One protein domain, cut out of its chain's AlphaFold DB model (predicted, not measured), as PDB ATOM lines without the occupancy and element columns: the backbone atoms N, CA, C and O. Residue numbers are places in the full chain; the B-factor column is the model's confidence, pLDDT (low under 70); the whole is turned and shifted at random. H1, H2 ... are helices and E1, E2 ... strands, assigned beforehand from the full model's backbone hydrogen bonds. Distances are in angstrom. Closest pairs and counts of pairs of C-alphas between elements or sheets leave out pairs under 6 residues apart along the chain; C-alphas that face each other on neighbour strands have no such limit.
ATOM      1  N   GLU A   2      70.934-196.436 -14.841       88.25
ATOM      2  CA  GLU A   2      69.769-195.588 -15.141       88.25
ATOM      3  C   GLU A   2      68.463-196.099 -14.512       88.25
ATOM      4  O   GLU A   2      67.763-195.334 -13.859       88.25
ATOM      5  N   GLU A   3      68.202-197.406 -14.579       89.38
ATOM      6  CA  GLU A   3      67.052-198.054 -13.926       89.38
ATOM      7  C   GLU A   3      66.970-197.773 -12.415       89.38
ATOM      8  O   GLU A   3      65.961-197.286 -11.912       89.38
ATOM      9  N   LYS A   4      68.066-197.991 -11.680       92.31
ATOM     10  CA  LYS A   4      68.103-197.729 -10.231       92.31
ATOM     11  C   LYS A   4      67.867-196.252  -9.905       92.31
ATOM     12  O   LYS A   4      67.262-195.942  -8.883       92.31
ATOM     13  N   ILE A   5      68.339-195.348 -10.763       94.81
ATOM     14  CA  ILE A   5      68.130-193.905 -10.608       94.81
ATOM     15  C   ILE A   5      66.649-193.563 -10.817       94.81
ATOM     16  O   ILE A   5      66.076-192.853  -9.992       94.81
ATOM     17  N   ALA A   6      66.009-194.108 -11.856       93.38
ATOM     18  CA  ALA A   6      64.585-193.907 -12.120       93.38
ATOM     19  C   ALA A   6      63.709-194.403 -10.958       93.38
ATOM     20  O   ALA A   6      62.797-193.696 -10.527       93.38
ATOM     21  N   PHE A   7      64.038-195.565 -10.389       95.19
ATOM     22  CA  PHE A   7      63.347-196.107  -9.221       95.19
ATOM     23  C   PHE A   7      63.439-195.180  -7.998       95.19
ATOM     24  O   PHE A   7      62.426-194.858  -7.375       95.19
ATOM     25  N   ILE A   8      64.643-194.686  -7.684       96.19
ATOM     26  CA  ILE A   8      64.865-193.755  -6.565       96.19
ATOM     27  C   ILE A   8      64.078-192.454  -6.768       96.19
ATOM     28  O   ILE A   8      63.438-191.972  -5.834       96.19
ATOM     29  N   ILE A   9      64.090-191.900  -7.985       95.81
ATOM     30  CA  ILE A   9      63.319-190.694  -8.319       95.81
ATOM     31  C   ILE A   9      61.823-190.943  -8.102       95.81
ATOM     32  O   ILE A   9      61.161-190.119  -7.469       95.81
ATOM     33  N   GLY A  10      61.305-192.089  -8.555       94.94
ATOM     34  CA  GLY A  10      59.912-192.485  -8.350       94.94
ATOM     35  C   GLY A  10      59.519-192.489  -6.873       94.94
ATOM     36  O   GLY A  10      58.554-191.827  -6.493       94.94
ATOM     37  N   ILE A  11      60.312-193.143  -6.017       96.75
ATOM     38  CA  ILE A  11      60.067-193.184  -4.565       96.75
ATOM     39  C   ILE A  11      60.019-191.778  -3.967       96.75
ATOM     40  O   ILE A  11      59.103-191.470  -3.199       96.75
ATOM     41  N   ILE A  12      60.990-190.925  -4.304       97.19
ATOM     42  CA  ILE A  12      61.072-189.562  -3.766       97.19
ATOM     43  C   ILE A  12      59.848-188.752  -4.198       97.19
ATOM     44  O   ILE A  12      59.227-188.090  -3.365       97.19
ATOM     45  N   MET A  13      59.463-188.836  -5.474       95.06
ATOM     46  CA  MET A  13      58.292-188.134  -5.992       95.06
ATOM     47  C   MET A  13      57.013-188.594  -5.293       95.06
ATOM     48  O   MET A  13      56.349-187.761  -4.674       95.06
ATOM     49  N   PHE A  14      56.698-189.893  -5.303       95.69
ATOM     50  CA  PHE A  14      55.496-190.418  -4.641       95.69
ATOM     51  C   PHE A  14      55.450-190.041  -3.159       95.69
ATOM     52  O   PHE A  14      54.447-189.503  -2.690       95.69
ATOM     53  N   SER A  15      56.555-190.236  -2.438       96.50
ATOM     54  CA  SER A  15      56.637-189.920  -1.010       96.50
ATOM     55  C   SER A  15      56.405-188.430  -0.739       96.50
ATOM     56  O   SER A  15      55.673-188.079   0.185       96.50
ATOM     57  N   SER A  16      56.972-187.541  -1.563       97.62
ATOM     58  CA  SER A  16      56.786-186.091  -1.421       97.62
ATOM     59  C   SER A  16      55.332-185.654  -1.643       97.62
ATOM     60  O   SER A  16      54.804-184.867  -0.857       97.62
ATOM     61  N   PHE A  17      54.651-186.211  -2.650       97.06
ATOM     62  CA  PHE A  17      53.243-185.915  -2.914       97.06
ATOM     63  C   PHE A  17      52.330-186.474  -1.822       97.06
ATOM     64  O   PHE A  17      51.432-185.768  -1.369       97.06
ATOM     65  N   ILE A  18      52.584-187.692  -1.337       98.06
ATOM     66  CA  ILE A  18      51.841-188.275  -0.212       98.06
ATOM     67  C   ILE A  18      51.932-187.351   1.010       98.06
ATOM     68  O   ILE A  18      50.905-186.957   1.568       98.06
ATOM     69  N   LEU A  19      53.145-186.938   1.392       98.12
ATOM     70  CA  LEU A  19      53.352-186.026   2.521       98.12
ATOM     71  C   LEU A  19      52.652-184.678   2.317       98.12
ATOM     72  O   LEU A  19      52.058-184.156   3.262       98.12
ATOM     73  N   LEU A  20      52.671-184.131   1.100       98.00
ATOM     74  CA  LEU A  20      51.982-182.884   0.777       98.00
ATOM     75  C   LEU A  20      50.466-183.007   0.965       98.00
ATOM     76  O   LEU A  20      49.867-182.143   1.602       98.00
ATOM     77  N   PHE A  21      49.842-184.077   0.467       98.25
ATOM     78  CA  PHE A  21      48.393-184.271   0.575       98.25
ATOM     79  C   PHE A  21      47.941-184.476   2.026       98.25
ATOM     80  O   PHE A  21      46.973-183.849   2.462       98.25
ATOM     81  N   PHE A  22      48.662-185.286   2.806       97.94
ATOM     82  CA  PHE A  22      48.338-185.480   4.223       97.94
ATOM     83  C   PHE A  22      48.654-184.245   5.077       97.94
ATOM     84  O   PHE A  22      47.876-183.906   5.970       97.94
ATOM     85  N   GLY A  23      49.740-183.526   4.780       97.94
ATOM     86  CA  GLY A  23      50.064-182.255   5.429       97.94
ATOM     87  C   GLY A  23      49.007-181.182   5.158       97.94
ATOM     88  O   GLY A  23      48.544-180.514   6.087       97.94
ATOM     89  N   LEU A  24      48.555-181.070   3.906       96.56
ATOM     90  CA  LEU A  24      47.464-180.180   3.511       96.56
ATOM     91  C   LEU A  24      46.156-180.558   4.217       96.56
ATOM     92  O   LEU A  24      45.498-179.688   4.788       96.56
ATOM     93  N   ALA A  25      45.807-181.848   4.241       97.88
ATOM     94  CA  ALA A  25      44.627-182.344   4.943       97.88
ATOM     95  C   ALA A  25      44.646-181.966   6.430       97.88
ATOM     96  O   ALA A  25      43.668-181.415   6.940       97.88
ATOM     97  N   ALA A  26      45.768-182.193   7.120       97.44
ATOM     98  CA  ALA A  26      45.930-181.823   8.523       97.44
ATOM     99  C   ALA A  26      45.750-180.311   8.739       97.44
ATOM    100  O   ALA A  26      44.991-179.898   9.618       97.44
ATOM    101  N   GLY A  27      46.380-179.478   7.902       96.00
ATOM    102  CA  GLY A  27      46.232-178.021   7.955       96.00
ATOM    103  C   GLY A  27      44.785-177.556   7.753       96.00
ATOM    104  O   GLY A  27      44.304-176.679   8.473       96.00
ATOM    105  N   LEU A  28      44.060-178.181   6.825       96.00
ATOM    106  CA  LEU A  28      42.658-177.877   6.542       96.00
ATOM    107  C   LEU A  28      41.729-178.298   7.685       96.00
ATOM    108  O   LEU A  28      40.854-177.522   8.072       96.00
ATOM    109  N   PHE A  29      41.941-179.462   8.300       96.31
ATOM    110  CA  PHE A  29      41.175-179.851   9.486       96.31
ATOM    111  C   PHE A  29      41.455-178.927  10.674       96.31
ATOM    112  O   PHE A  29      40.513-178.495  11.341       96.31
ATOM    113  N   LEU A  30      42.712-178.534  10.902       95.69
ATOM    114  CA  LEU A  30      43.055-177.528  11.913       95.69
ATOM    115  C   LEU A  30      42.357-176.188  11.643       95.69
ATOM    116  O   LEU A  30      41.841-175.566  12.577       95.69
ATOM    117  N   ALA A  31      42.280-175.761  10.380       92.19
ATOM    118  CA  ALA A  31      41.527-174.574   9.990       92.19
ATOM    119  C   ALA A  31      40.028-174.722  10.305       92.19
ATOM    120  O   ALA A  31      39.449-173.805  10.886       92.19
ATOM    121  N   THR A  32      39.424-175.885  10.042       94.19
ATOM    122  CA  THR A  32      38.029-176.188  10.415       94.19
ATOM    123  C   THR A  32      37.801-176.004  11.913       94.19
ATOM    124  O   THR A  32      36.897-175.269  12.312       94.19
ATOM    125  N   PHE A  33      38.648-176.595  12.762       93.06
ATOM    126  CA  PHE A  33      38.533-176.446  14.217       93.06
ATOM    127  C   PHE A  33      38.715-174.994  14.667       93.06
ATOM    128  O   PHE A  33      37.968-174.507  15.520       93.06
ATOM    129  N   ARG A  34      39.672-174.273  14.072       90.19
ATOM    130  CA  ARG A  34      39.888-172.849  14.345       90.19
ATOM    131  C   ARG A  34      38.657-172.018  13.982       90.19
ATOM    132  O   ARG A  34      38.249-171.183  14.787       90.19
ATOM    133  N   ASN A  35      38.042-172.278  12.831       87.62
ATOM    134  CA  ASN A  35      36.856-171.565  12.356       87.62
ATOM    135  C   ASN A  35      35.624-171.877  13.212       87.62
ATOM    136  O   ASN A  35      34.891-170.961  13.575       87.62
ATOM    137  N   ILE A  36      35.429-173.135  13.619       90.50
ATOM    138  CA  ILE A  36      34.370-173.515  14.565       90.50
ATOM    139  C   ILE A  36      34.565-172.783  15.896       90.50
ATOM    140  O   ILE A  36      33.634-172.166  16.412       90.50
ATOM    141  N   ARG A  37      35.789-172.779  16.439       88.69
ATOM    142  CA  ARG A  37      36.102-172.072  17.689       88.69
ATOM    143  C   ARG A  37      35.872-170.567  17.564       88.69
ATOM    144  O   ARG A  37      35.358-169.956  18.501       88.69
ATOM    145  N   ALA A  38      36.237-169.975  16.428       82.81
ATOM    146  CA  ALA A  38      35.989-168.569  16.132       82.81
ATOM    147  C   ALA A  38      34.487-168.267  16.033       82.81
ATOM    148  O   ALA A  38      34.040-167.292  16.625       82.81
ATOM    149  N   ALA A  39      33.696-169.126  15.388       82.00
ATOM    150  CA  ALA A  39      32.245-168.973  15.297       82.00
ATOM    151  C   ALA A  39      31.559-169.072  16.672       82.00
ATOM    152  O   ALA A  39      30.697-168.255  16.998       82.00
ATOM    153  N   ILE A  40      31.982-170.022  17.515       83.19
ATOM    154  CA  ILE A  40      31.468-170.173  18.887       83.19
ATOM    155  C   ILE A  40      31.823-168.948  19.743       83.19
ATOM    156  O   ILE A  40      30.964-168.419  20.442       83.19
ATOM    157  N   ARG A  41      33.068-168.453  19.672       76.50
ATOM    158  CA  ARG A  41      33.499-167.247  20.408       76.50
ATOM    159  C   ARG A  41      32.894-165.955  19.857       76.50
ATOM    160  O   ARG A  41      32.626-165.036  20.623       76.50
ATOM    161  N   GLY A  42      32.678-165.871  18.547       63.12
ATOM    162  CA  GLY A  42      32.062-164.726  17.877       63.12
ATOM    163  C   GLY A  42      30.606-164.528  18.287       63.12
ATOM    164  O   GLY A  42      30.172-163.394  18.448       63.12
ATOM    165  N   LYS A  43      29.881-165.614  18.589       56.09
ATOM    166  CA  LYS A  43      28.539-165.546  19.190       56.09
ATOM    167  C   LYS A  43      28.498-164.869  20.571       56.09
ATOM    168  O   LYS A  43      27.410-164.513  21.007       56.09
ATOM    169  N   LEU A  44      29.636-164.677  21.248       55.28
ATOM    170  CA  LEU A  44      29.690-164.099  22.597       55.28
ATOM    171  C   LEU A  44      29.628-162.558  22.628       55.28
ATOM    172  O   LEU A  44      29.293-161.995  23.665       55.28
ATOM    173  N   SER A  45      29.913-161.857  21.523       57.94
ATOM    174  CA  SER A  45      29.541-160.440  21.375       57.94
ATOM    175  C   SER A  45      29.265-160.131  19.908       57.94
ATOM    176  O   SER A  45      30.132-160.314  19.059       57.94
ATOM    177  N   SER A  46      28.053-159.667  19.601       67.69
ATOM    178  CA  SER A  46      27.658-159.318  18.229       67.69
ATOM    179  C   SER A  46      28.384-158.085  17.699       67.69
ATOM    180  O   SER A  46      28.396-157.870  16.494       67.69
ATOM    181  N   MET A  47      29.009-157.307  18.586       82.38
ATOM    182  CA  MET A  47      29.639-156.035  18.266       82.38
ATOM    183  C   MET A  47      31.104-156.000  18.719       82.38
ATOM    184  O   MET A  47      31.459-156.560  19.765       82.38
ATOM    185  N   GLU A  48      31.939-155.324  17.938       82.88
ATOM    186  CA  GLU A  48      33.303-154.907  18.263       82.88
ATOM    187  C   GLU A  48      33.559-153.475  17.764       82.88
ATOM    188  O   GLU A  48      32.915-153.038  16.812       82.88
ATOM    189  N   PRO A  49      34.468-152.708  18.383       85.94
ATOM    190  CA  PRO A  49      34.827-151.391  17.872       85.94
ATOM    191  C   PRO A  49      35.616-151.510  16.560       85.94
ATOM    192  O   PRO A  49      36.573-152.280  16.452       85.94
ATOM    193  N   CYS A  50      35.248-150.706  15.566       86.44
ATOM    194  CA  CYS A  50      35.994-150.564  14.322       86.44
ATOM    195  C   CYS A  50      37.414-150.059  14.619       86.44
ATOM    196  O   CYS A  50      37.591-149.061  15.316       86.44
ATOM    197  N   ARG A  51      38.430-150.707  14.036       84.94
ATOM    198  CA  ARG A  51      39.851-150.371  14.250       84.94
ATOM    199  C   ARG A  51      40.245-148.993  13.710       84.94
ATOM    200  O   ARG A  51      41.222-148.429  14.185       84.94
ATOM    201  N   SER A  52      39.482-148.469  12.752       89.00
ATOM    202  CA  SER A  52      39.759-147.185  12.104       89.00
ATOM    203  C   SER A  52      38.983-146.017  12.706       89.00
ATOM    204  O   SER A  52      39.544-144.940  12.867       89.00
ATOM    205  N   CYS A  53      37.704-146.201  13.054       91.50
ATOM    206  CA  CYS A  53      36.857-145.098  13.535       91.50
ATOM    207  C   CYS A  53      36.271-145.294  14.941       91.50
ATOM    208  O   CYS A  53      35.495-144.456  15.388       91.50
ATOM    209  N   GLY A  54      36.554-146.407  15.625       88.38
ATOM    210  CA  GLY A  54      36.098-146.676  16.996       88.38
ATOM    211  C   GLY A  54      34.605-146.990  17.164       88.38
ATOM    212  O   GLY A  54      34.211-147.498  18.210       88.38
ATOM    213  N   ASN A  55      33.773-146.744  16.145       90.38
ATOM    214  CA  ASN A  55      32.342-147.056  16.179       90.38
ATOM    215  C   ASN A  55      32.082-148.556  16.335       90.38
ATOM    216  O   ASN A  55      32.791-149.385  15.766       90.38
ATOM    217  N   SER A  56      31.023-148.890  17.070       88.25
ATOM    218  CA  SER A  56      30.593-150.269  17.294       88.25
ATOM    219  C   SER A  56      30.044-150.873  15.999       88.25
ATOM    220  O   SER A  56      29.065-150.380  15.441       88.25
ATOM    221  N   VAL A  57      30.687-151.926  15.508       87.62
ATOM    222  CA  VAL A  57      30.342-152.625  14.268       87.62
ATOM    223  C   VAL A  57      30.171-154.114  14.521       87.62
ATOM    224  O   VAL A  57      30.718-154.664  15.475       87.62
ATOM    225  N   SER A  58      29.414-154.786  13.654       80.44
ATOM    226  CA  SER A  58      29.309-156.241  13.732       80.44
ATOM    227  C   SER A  58      30.681-156.883  13.538       80.44
ATOM    228  O   SER A  58      31.374-156.558  12.577       80.44
ATOM    229  N   LYS A  59      31.026-157.876  14.366       74.00
ATOM    230  CA  LYS A  59      32.230-158.713  14.169       74.00
ATOM    231  C   LYS A  59      32.256-159.452  12.832       74.00
ATOM    232  O   LYS A  59      33.295-159.944  12.406       74.00
ATOM    233  N   THR A  60      31.094-159.605  12.202       72.19
ATOM    234  CA  THR A  60      30.954-160.242  10.887       72.19
ATOM    235  C   THR A  60      30.904-159.237   9.742       72.19
ATOM    236  O   THR A  60      30.791-159.650   8.587       72.19
ATOM    237  N   ALA A  61      30.960-157.931  10.027       72.44
ATOM    238  CA  ALA A  61      31.012-156.922   8.986       72.44
ATOM    239  C   ALA A  61      32.303-157.102   8.181       72.44
ATOM    240  O   ALA A  61      33.385-157.218   8.745       72.44
ATOM    241  N   VAL A  62      32.184-157.139   6.855       80.62
ATOM    242  CA  VAL A  62      33.344-157.126   5.947       80.62
ATOM    243  C   VAL A  62      33.811-155.690   5.713       80.62
ATOM    244  O   VAL A  62      34.995-155.445   5.518       80.62
ATOM    245  N   ILE A  63      32.883-154.734   5.782       84.50
ATOM    246  CA  ILE A  63      33.124-153.305   5.597       84.50
ATOM    247  C   ILE A  63      32.452-152.547   6.743       84.50
ATOM    248  O   ILE A  63      31.314-152.850   7.111       84.50
ATOM    249  N   CYS A  64      33.140-151.556   7.305       86.56
ATOM    250  CA  CYS A  64      32.573-150.655   8.303       86.56
ATOM    251  C   CYS A  64      31.530-149.717   7.662       86.56
ATOM    252  O   CYS A  64      31.888-148.959   6.759       86.56
ATOM    253  N   PRO A  65      30.272-149.667   8.146       87.00
ATOM    254  CA  PRO A  65      29.239-148.792   7.583       87.00
ATOM    255  C   PRO A  65      29.460-147.302   7.891       87.00
ATOM    256  O   PRO A  65      28.834-146.455   7.265       87.00
ATOM    257  N   TYR A  66      30.333-146.975   8.851       91.00
ATOM    258  CA  TYR A  66      30.583-145.595   9.276       91.00
ATOM    259  C   TYR A  66      31.757-144.940   8.543       91.00
ATOM    260  O   TYR A  66      31.689-143.757   8.232       91.00
ATOM    261  N   CYS A  67      32.841-145.683   8.290       91.38
ATOM    262  CA  CYS A  67      34.063-145.133   7.687       91.38
ATOM    263  C   CYS A  67      34.494-145.813   6.382       91.38
ATOM    264  O   CYS A  67      35.449-145.357   5.762       91.38
ATOM    265  N   GLY A  68      33.827-146.894   5.964       87.50
ATOM    266  CA  GLY A  68      34.149-147.611   4.726       87.50
ATOM    267  C   GLY A  68      35.386-148.511   4.798       87.50
ATOM    268  O   GLY A  68      35.756-149.096   3.783       87.50
ATOM    269  N   ASP A  69      36.013-148.650   5.970       85.88
ATOM    270  CA  ASP A  69      37.189-149.505   6.146       85.88
ATOM    271  C   ASP A  69      36.857-150.983   5.885       85.88
ATOM    272  O   ASP A  69      35.814-151.477   6.325       85.88
ATOM    273  N   ASN A  70      37.729-151.680   5.155       85.31
ATOM    274  CA  ASN A  70      37.515-153.057   4.715       85.31
ATOM    275  C   ASN A  70      38.360-154.011   5.559       85.31
ATOM    276  O   ASN A  70      39.589-153.985   5.522       85.31
ATOM    277  N   PHE A  71      37.692-154.897   6.291       76.50
ATOM    278  CA  PHE A  71      38.339-155.844   7.195       76.50
ATOM    279  C   PHE A  71      38.910-157.076   6.476       76.50
ATOM    280  O   PHE A  71      39.689-157.823   7.070       76.50
ATOM    281  N   GLY A  72      38.577-157.255   5.193       66.50
ATOM    282  CA  GLY A  72      39.142-158.257   4.295       66.50
ATOM    283  C   GLY A  72      38.746-159.705   4.610       66.50
ATOM    284  O   GLY A  72      38.525-160.101   5.751       66.50
ATOM    285  N   GLN A  73      38.711-160.548   3.575       61.44
ATOM    286  CA  GLN A  73      38.735-162.007   3.718       61.44
ATOM    287  C   GLN A  73      39.824-162.586   2.815       61.44
ATOM    288  O   GLN A  73      39.585-162.943   1.669       61.44
ATOM    289  N   ILE A  74      41.048-162.665   3.339       55.34
ATOM    290  CA  ILE A  74      42.243-163.044   2.566       55.34
ATOM    291  C   ILE A  74      42.327-164.543   2.226       55.34
ATOM    292  O   ILE A  74      43.138-164.914   1.393       55.34
ATOM    293  N   ASN A  75      41.491-165.409   2.816       61.16
ATOM    294  CA  ASN A  75      41.479-166.847   2.513       61.16
ATOM    295  C   ASN A  75      40.069-167.446   2.632       61.16
ATOM    296  O   ASN A  75      39.699-167.969   3.682       61.16
ATOM    297  N   VAL A  76      39.286-167.408   1.552       64.88
ATOM    298  CA  VAL A  76      37.883-167.873   1.537       64.88
ATOM    299  C   VAL A  76      37.751-169.348   1.943       64.88
ATOM    300  O   VAL A  76      36.882-169.695   2.740       64.88
ATOM    301  N   VAL A  77      38.646-170.221   1.461       68.81
ATOM    302  CA  VAL A  77      38.603-171.661   1.782       68.81
ATOM    303  C   VAL A  77      39.018-171.921   3.230       68.81
ATOM    304  O   VAL A  77      38.309-172.612   3.956       68.81
ATOM    305  N   ALA A  78      40.128-171.331   3.685       69.12
ATOM    306  CA  ALA A  78      40.639-171.558   5.038       69.12
ATOM    307  C   ALA A  78      39.832-170.845   6.137       69.12
ATOM    308  O   ALA A  78      39.998-171.185   7.306       69.12
ATOM    309  N   ASN A  79      38.971-169.884   5.787       75.50
ATOM    310  CA  ASN A  79      38.057-169.203   6.713       75.50
ATOM    311  C   ASN A  79      36.631-169.786   6.688       75.50
ATOM    312  O   ASN A  79      35.805-169.431   7.528       75.50
ATOM    313  N   SER A  80      36.336-170.695   5.754       86.06
ATOM    314  CA  SER A  80      35.053-171.392   5.681       86.06
ATOM    315  C   SER A  80      35.124-172.716   6.431       86.06
ATOM    316  O   SER A  80      35.933-173.567   6.082       86.06
ATOM    317  N   ILE A  81      34.253-172.929   7.427       89.81
ATOM    318  CA  ILE A  81      34.166-174.202   8.176       89.81
ATOM    319  C   ILE A  81      33.910-175.376   7.220       89.81
ATOM    320  O   ILE A  81      34.595-176.393   7.272       89.81
ATOM    321  N   ILE A  82      32.918-175.225   6.339       91.88
ATOM    322  CA  ILE A  82      32.518-176.272   5.391       91.88
ATOM    323  C   ILE A  82      33.592-176.430   4.311       91.88
ATOM    324  O   ILE A  82      33.967-177.550   3.975       91.88
ATOM    325  N   GLY A  83      34.122-175.310   3.804       89.56
ATOM    326  CA  GLY A  83      35.147-175.313   2.764       89.56
ATOM    327  C   GLY A  83      36.422-176.025   3.208       89.56
ATOM    328  O   GLY A  83      36.910-176.902   2.494       89.56
ATOM    329  N   SER A  84      36.932-175.709   4.401       93.38
ATOM    330  CA  SER A  84      38.120-176.363   4.948       93.38
ATOM    331  C   SER A  84      37.867-177.836   5.278       93.38
ATOM    332  O   SER A  84      38.732-178.666   5.016       93.38
ATOM    333  N   PHE A  85      36.676-178.197   5.766       95.25
ATOM    334  CA  PHE A  85      36.331-179.595   6.042       95.25
ATOM    335  C   PHE A  85      36.288-180.449   4.769       95.25
ATOM    336  O   PHE A  85      36.977-181.466   4.693       95.25
ATOM    337  N   ILE A  86      35.534-180.019   3.752       96.50
ATOM    338  CA  ILE A  86      35.411-180.751   2.481       96.50
ATOM    339  C   ILE A  86      36.774-180.854   1.795       96.50
ATOM    340  O   ILE A  86      37.166-181.940   1.374       96.50
ATOM    341  N   SER A  87      37.531-179.754   1.738       95.44
ATOM    342  CA  SER A  87      38.874-179.758   1.142       95.44
ATOM    343  C   SER A  87      39.820-180.709   1.885       95.44
ATOM    344  O   SER A  87      40.640-181.375   1.257       95.44
ATOM    345  N   GLY A  88      39.689-180.810   3.214       96.94
ATOM    346  CA  GLY A  88      40.430-181.770   4.030       96.94
ATOM    347  C   GLY A  88      40.102-183.215   3.652       96.94
ATOM    348  O   GLY A  88      41.014-183.996   3.398       96.94
ATOM    349  N   VAL A  89      38.816-183.557   3.526       97.94
ATOM    350  CA  VAL A  89      38.362-184.897   3.097       97.94
ATOM    351  C   VAL A  89      38.874-185.243   1.698       97.94
ATOM    352  O   VAL A  89      39.406-186.332   1.495       97.94
ATOM    353  N   VAL A  90      38.776-184.309   0.747       97.81
ATOM    354  CA  VAL A  90      39.298-184.493  -0.618       97.81
ATOM    355  C   VAL A  90      40.812-184.712  -0.601       97.81
ATOM    356  O   VAL A  90      41.311-185.599  -1.288       97.81
ATOM    357  N   SER A  91      41.543-183.960   0.225       97.75
ATOM    358  CA  SER A  91      42.996-184.117   0.368       97.75
ATOM    359  C   SER A  91      43.369-185.479   0.967       97.75
ATOM    360  O   SER A  91      44.313-186.109   0.499       97.75
ATOM    361  N   VAL A  92      42.607-185.990   1.944       98.38
ATOM    362  CA  VAL A  92      42.800-187.355   2.472       98.38
ATOM    363  C   VAL A  92      42.551-188.399   1.388       98.38
ATOM    364  O   VAL A  92      43.378-189.287   1.204       98.38
ATOM    365  N   ALA A  93      41.444-188.289   0.650       98.31
ATOM    366  CA  ALA A  93      41.131-189.217  -0.434       98.31
ATOM    367  C   ALA A  93      42.233-189.222  -1.507       98.31
ATOM    368  O   ALA A  93      42.688-190.289  -1.912       98.31
ATOM    369  N   GLY A  94      42.728-188.043  -1.901       97.94
ATOM    370  CA  GLY A  94      43.864-187.911  -2.814       97.94
ATOM    371  C   GLY A  94      45.144-188.555  -2.272       97.94
ATOM    372  O   GLY A  94      45.807-189.295  -2.992       97.94
ATOM    373  N   GLY A  95      45.455-188.355  -0.987       98.06
ATOM    374  CA  GLY A  95      46.587-189.009  -0.325       98.06
ATOM    375  C   GLY A  95      46.478-190.537  -0.314       98.06
ATOM    376  O   GLY A  95      47.463-191.223  -0.574       98.06
ATOM    377  N   LEU A  96      45.281-191.086  -0.079       98.19
ATOM    378  CA  LEU A  96      45.036-192.531  -0.135       98.19
ATOM    379  C   LEU A  96      45.189-193.087  -1.556       98.19
ATOM    380  O   LEU A  96      45.813-194.131  -1.728       98.19
ATOM    381  N   LEU A  97      44.680-192.387  -2.571       98.19
ATOM    382  CA  LEU A  97      44.865-192.776  -3.973       98.19
ATOM    383  C   LEU A  97      46.346-192.771  -4.372       98.19
ATOM    384  O   LEU A  97      46.797-193.688  -5.053       98.19
ATOM    385  N   LEU A  98      47.121-191.790  -3.900       97.56
ATOM    386  CA  LEU A  98      48.570-191.753  -4.111       97.56
ATOM    387  C   LEU A  98      49.293-192.913  -3.418       97.56
ATOM    388  O   LEU A  98      50.234-193.451  -3.992       97.56
ATOM    389  N   ILE A  99      48.856-193.331  -2.225       98.00
ATOM    390  CA  ILE A  99      49.397-194.528  -1.561       98.00
ATOM    391  C   ILE A  99      49.110-195.780  -2.392       98.00
ATOM    392  O   ILE A  99      50.010-196.593  -2.581       98.00
ATOM    393  N   LEU A 100      47.885-195.937  -2.902       97.56
ATOM    394  CA  LEU A 100      47.534-197.078  -3.752       97.56
ATOM    395  C   LEU A 100      48.393-197.103  -5.022       97.56
ATOM    396  O   LEU A 100      49.012-198.125  -5.307       97.56
ATOM    397  N   GLY A 101      48.517-195.964  -5.709       96.62
ATOM    398  CA  GLY A 101      49.384-195.838  -6.883       96.62
ATOM    399  C   GLY A 101      50.863-196.081  -6.565       96.62
ATOM    400  O   GLY A 101      51.573-196.687  -7.361       96.62
ATOM    401  N   PHE A 102      51.332-195.683  -5.380       97.00
ATOM    402  CA  PHE A 102      52.695-195.978  -4.943       97.00
ATOM    403  C   PHE A 102      52.908-197.474  -4.682       97.00
ATOM    404  O   PHE A 102      53.948-198.014  -5.047       97.00
ATOM    405  N   MET A 103      51.928-198.170  -4.096       96.81
ATOM    406  CA  MET A 103      52.005-199.623  -3.913       96.81
ATOM    407  C   MET A 103      51.984-200.386  -5.239       96.81
ATOM    408  O   MET A 103      52.654-201.407  -5.349       96.81
ATOM    409  N   GLU A 104      51.227-199.912  -6.229       96.50
ATOM    410  CA  GLU A 104      51.254-200.461  -7.591       96.50
ATOM    411  C   GLU A 104      52.617-200.223  -8.248       96.50
ATOM    412  O   GLU A 104      53.241-201.173  -8.708       96.50
ATOM    413  N   PHE A 105      53.150-199.000  -8.166       94.38
ATOM    414  CA  PHE A 105      54.493-198.680  -8.654       94.38
ATOM    415  C   PHE A 105      55.578-199.579  -8.041       94.38
ATOM    416  O   PHE A 105      56.453-200.052  -8.758       94.38
ATOM    417  N   LEU A 106      55.520-199.836  -6.729       95.12
ATOM    418  CA  LEU A 106      56.458-200.732  -6.041       95.12
ATOM    419  C   LEU A 106      56.265-202.212  -6.388       95.12
ATOM    420  O   LEU A 106      57.169-203.001  -6.145       95.12
ATOM    421  N   ARG A 107      55.081-202.605  -6.865       95.62
ATOM    422  CA  ARG A 107      54.788-203.986  -7.264       95.62
ATOM    423  C   ARG A 107      55.315-204.288  -8.664       95.62
ATOM    424  O   ARG A 107      55.747-205.410  -8.903       95.62
ATOM    425  N   ASP A 108      55.208-203.318  -9.567       91.88
ATOM    426  CA  ASP A 108      55.567-203.479 -10.978       91.88
ATOM    427  C   ASP A 108      57.081-203.356 -11.235       91.88
ATOM    428  O   ASP A 108      57.550-203.708 -12.318       91.88
ATOM    429  N   TRP A 109      57.831-202.858 -10.247       87.81
ATOM    430  CA  TRP A 109      59.291-202.733 -10.244       87.81
ATOM    431  C   TRP A 109      59.976-203.907  -9.541       87.81
ATOM    432  O   TRP A 109      60.990-204.399 -10.088       87.81
TER     433      TRP A 109
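Overview. This is residues 2 to 109 of the 109 residues of an uncharacterized protein of Paenibacillus sp. FSL R5-192 (UniProt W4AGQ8). Two long helices, H1 and H3, run side by side in opposite ways as a long helical hairpin, and a small head of loops with the two-strand hairpin E1 and E2 sits beyond them at one end of the rod. H1 is the longer of the two and reaches on toward the head, while residues 59 to 75 lead back from the head to the short helix H2, which packs on H1 just before H3 begins. The printed part has 108 residues, with three named helices and two named strands in the order H1, E1, E2, H2, H3; the strands form one antiparallel sheet in the order E1, E2, and the class is mostly helix. The whole is extended, with a radius of gyration of the C-alphas of 21.8 A, and its C-alphas span 68 by 25 by 13 A.

Arrangement. H1, residues 2 to 42, and H3, residues 81 to 108, touch with 43 pairs of C-alphas within 8 A. Their closest C-alphas are those of Ala 25 and Gly 88, 4.3 A apart. Their lines stand at a shallow tilt of 17 degrees, and they run opposite ways. A tight link of 4 residues joins H1 to E1, residues 47 to 49. E1 and E2, residues 56 to 58, form a hairpin of antiparallel neighbours, with 132 degrees between their N-to-C directions. The C-alphas of Met 47 and Ser 58, which face each other, are 4.6 A apart. Across this pair, N 48 and O 57 are within hydrogen-bond range at 2.8 A, and so are N 57 and O 48 at 2.8 A. E2 is apart from H1, and both strands are apart from H3. H2, residues 76 to 79, touches H1, which meets it with residues 28 to 35 alone; the closest C-alphas are those of Ala 31 and Ala 78, 5.9 A apart. H2 and H3 only just touch, with 3 pairs of C-alphas within 8 A, and touch only at the corner by their link, residues 83 to 84 of H3 alone taking part; the closest C-alphas are those of Val 77 and Gly 83, 5.1 A apart. In H1 and H3 every pair of O i and N i+4 is within hydrogen-bond range; H2 is too short for such a pair, and its one pair of O i and N i+3 is not within range.

Along the chain. H1 begins with C-alpha 2 at (69.769, -195.588, -15.141) and ends with C-alpha 42 at (32.062, -164.726, 17.877), a length of 58.9 A over 41 residues. E1, from Met 47 to Pro 49, measures 7.0 A, and E2, from Ser 56 to Ser 58, measures 7.1 A. H2, from Val 76 to Asn 79, measures 5.3 A. H3 runs 41.0 A over 28 residues, from Ile 81 to Asp 108, where its last C-alpha is at (55.567, -203.479, -10.978).

Size, cuts and confidence. The outline is a rod, and the two C-alphas farthest apart, those of Glu 2 and Asn 55, are 68.8 A from each other. The first and last printed C-alphas, of Glu 2 and Trp 109, are 13.6 A apart; Trp 109 is the chain's last residue. The printed part has no cut. The link from E2 to H2 is long, with 17 residues; that from E1 to E2 is short, with 6, and that from H2 to H3 is tight, with 1. The mean pLDDT of the printed part of this model is 88.3, and 12 residues are under 70, namely residues 42 to 46 and 72 to 78.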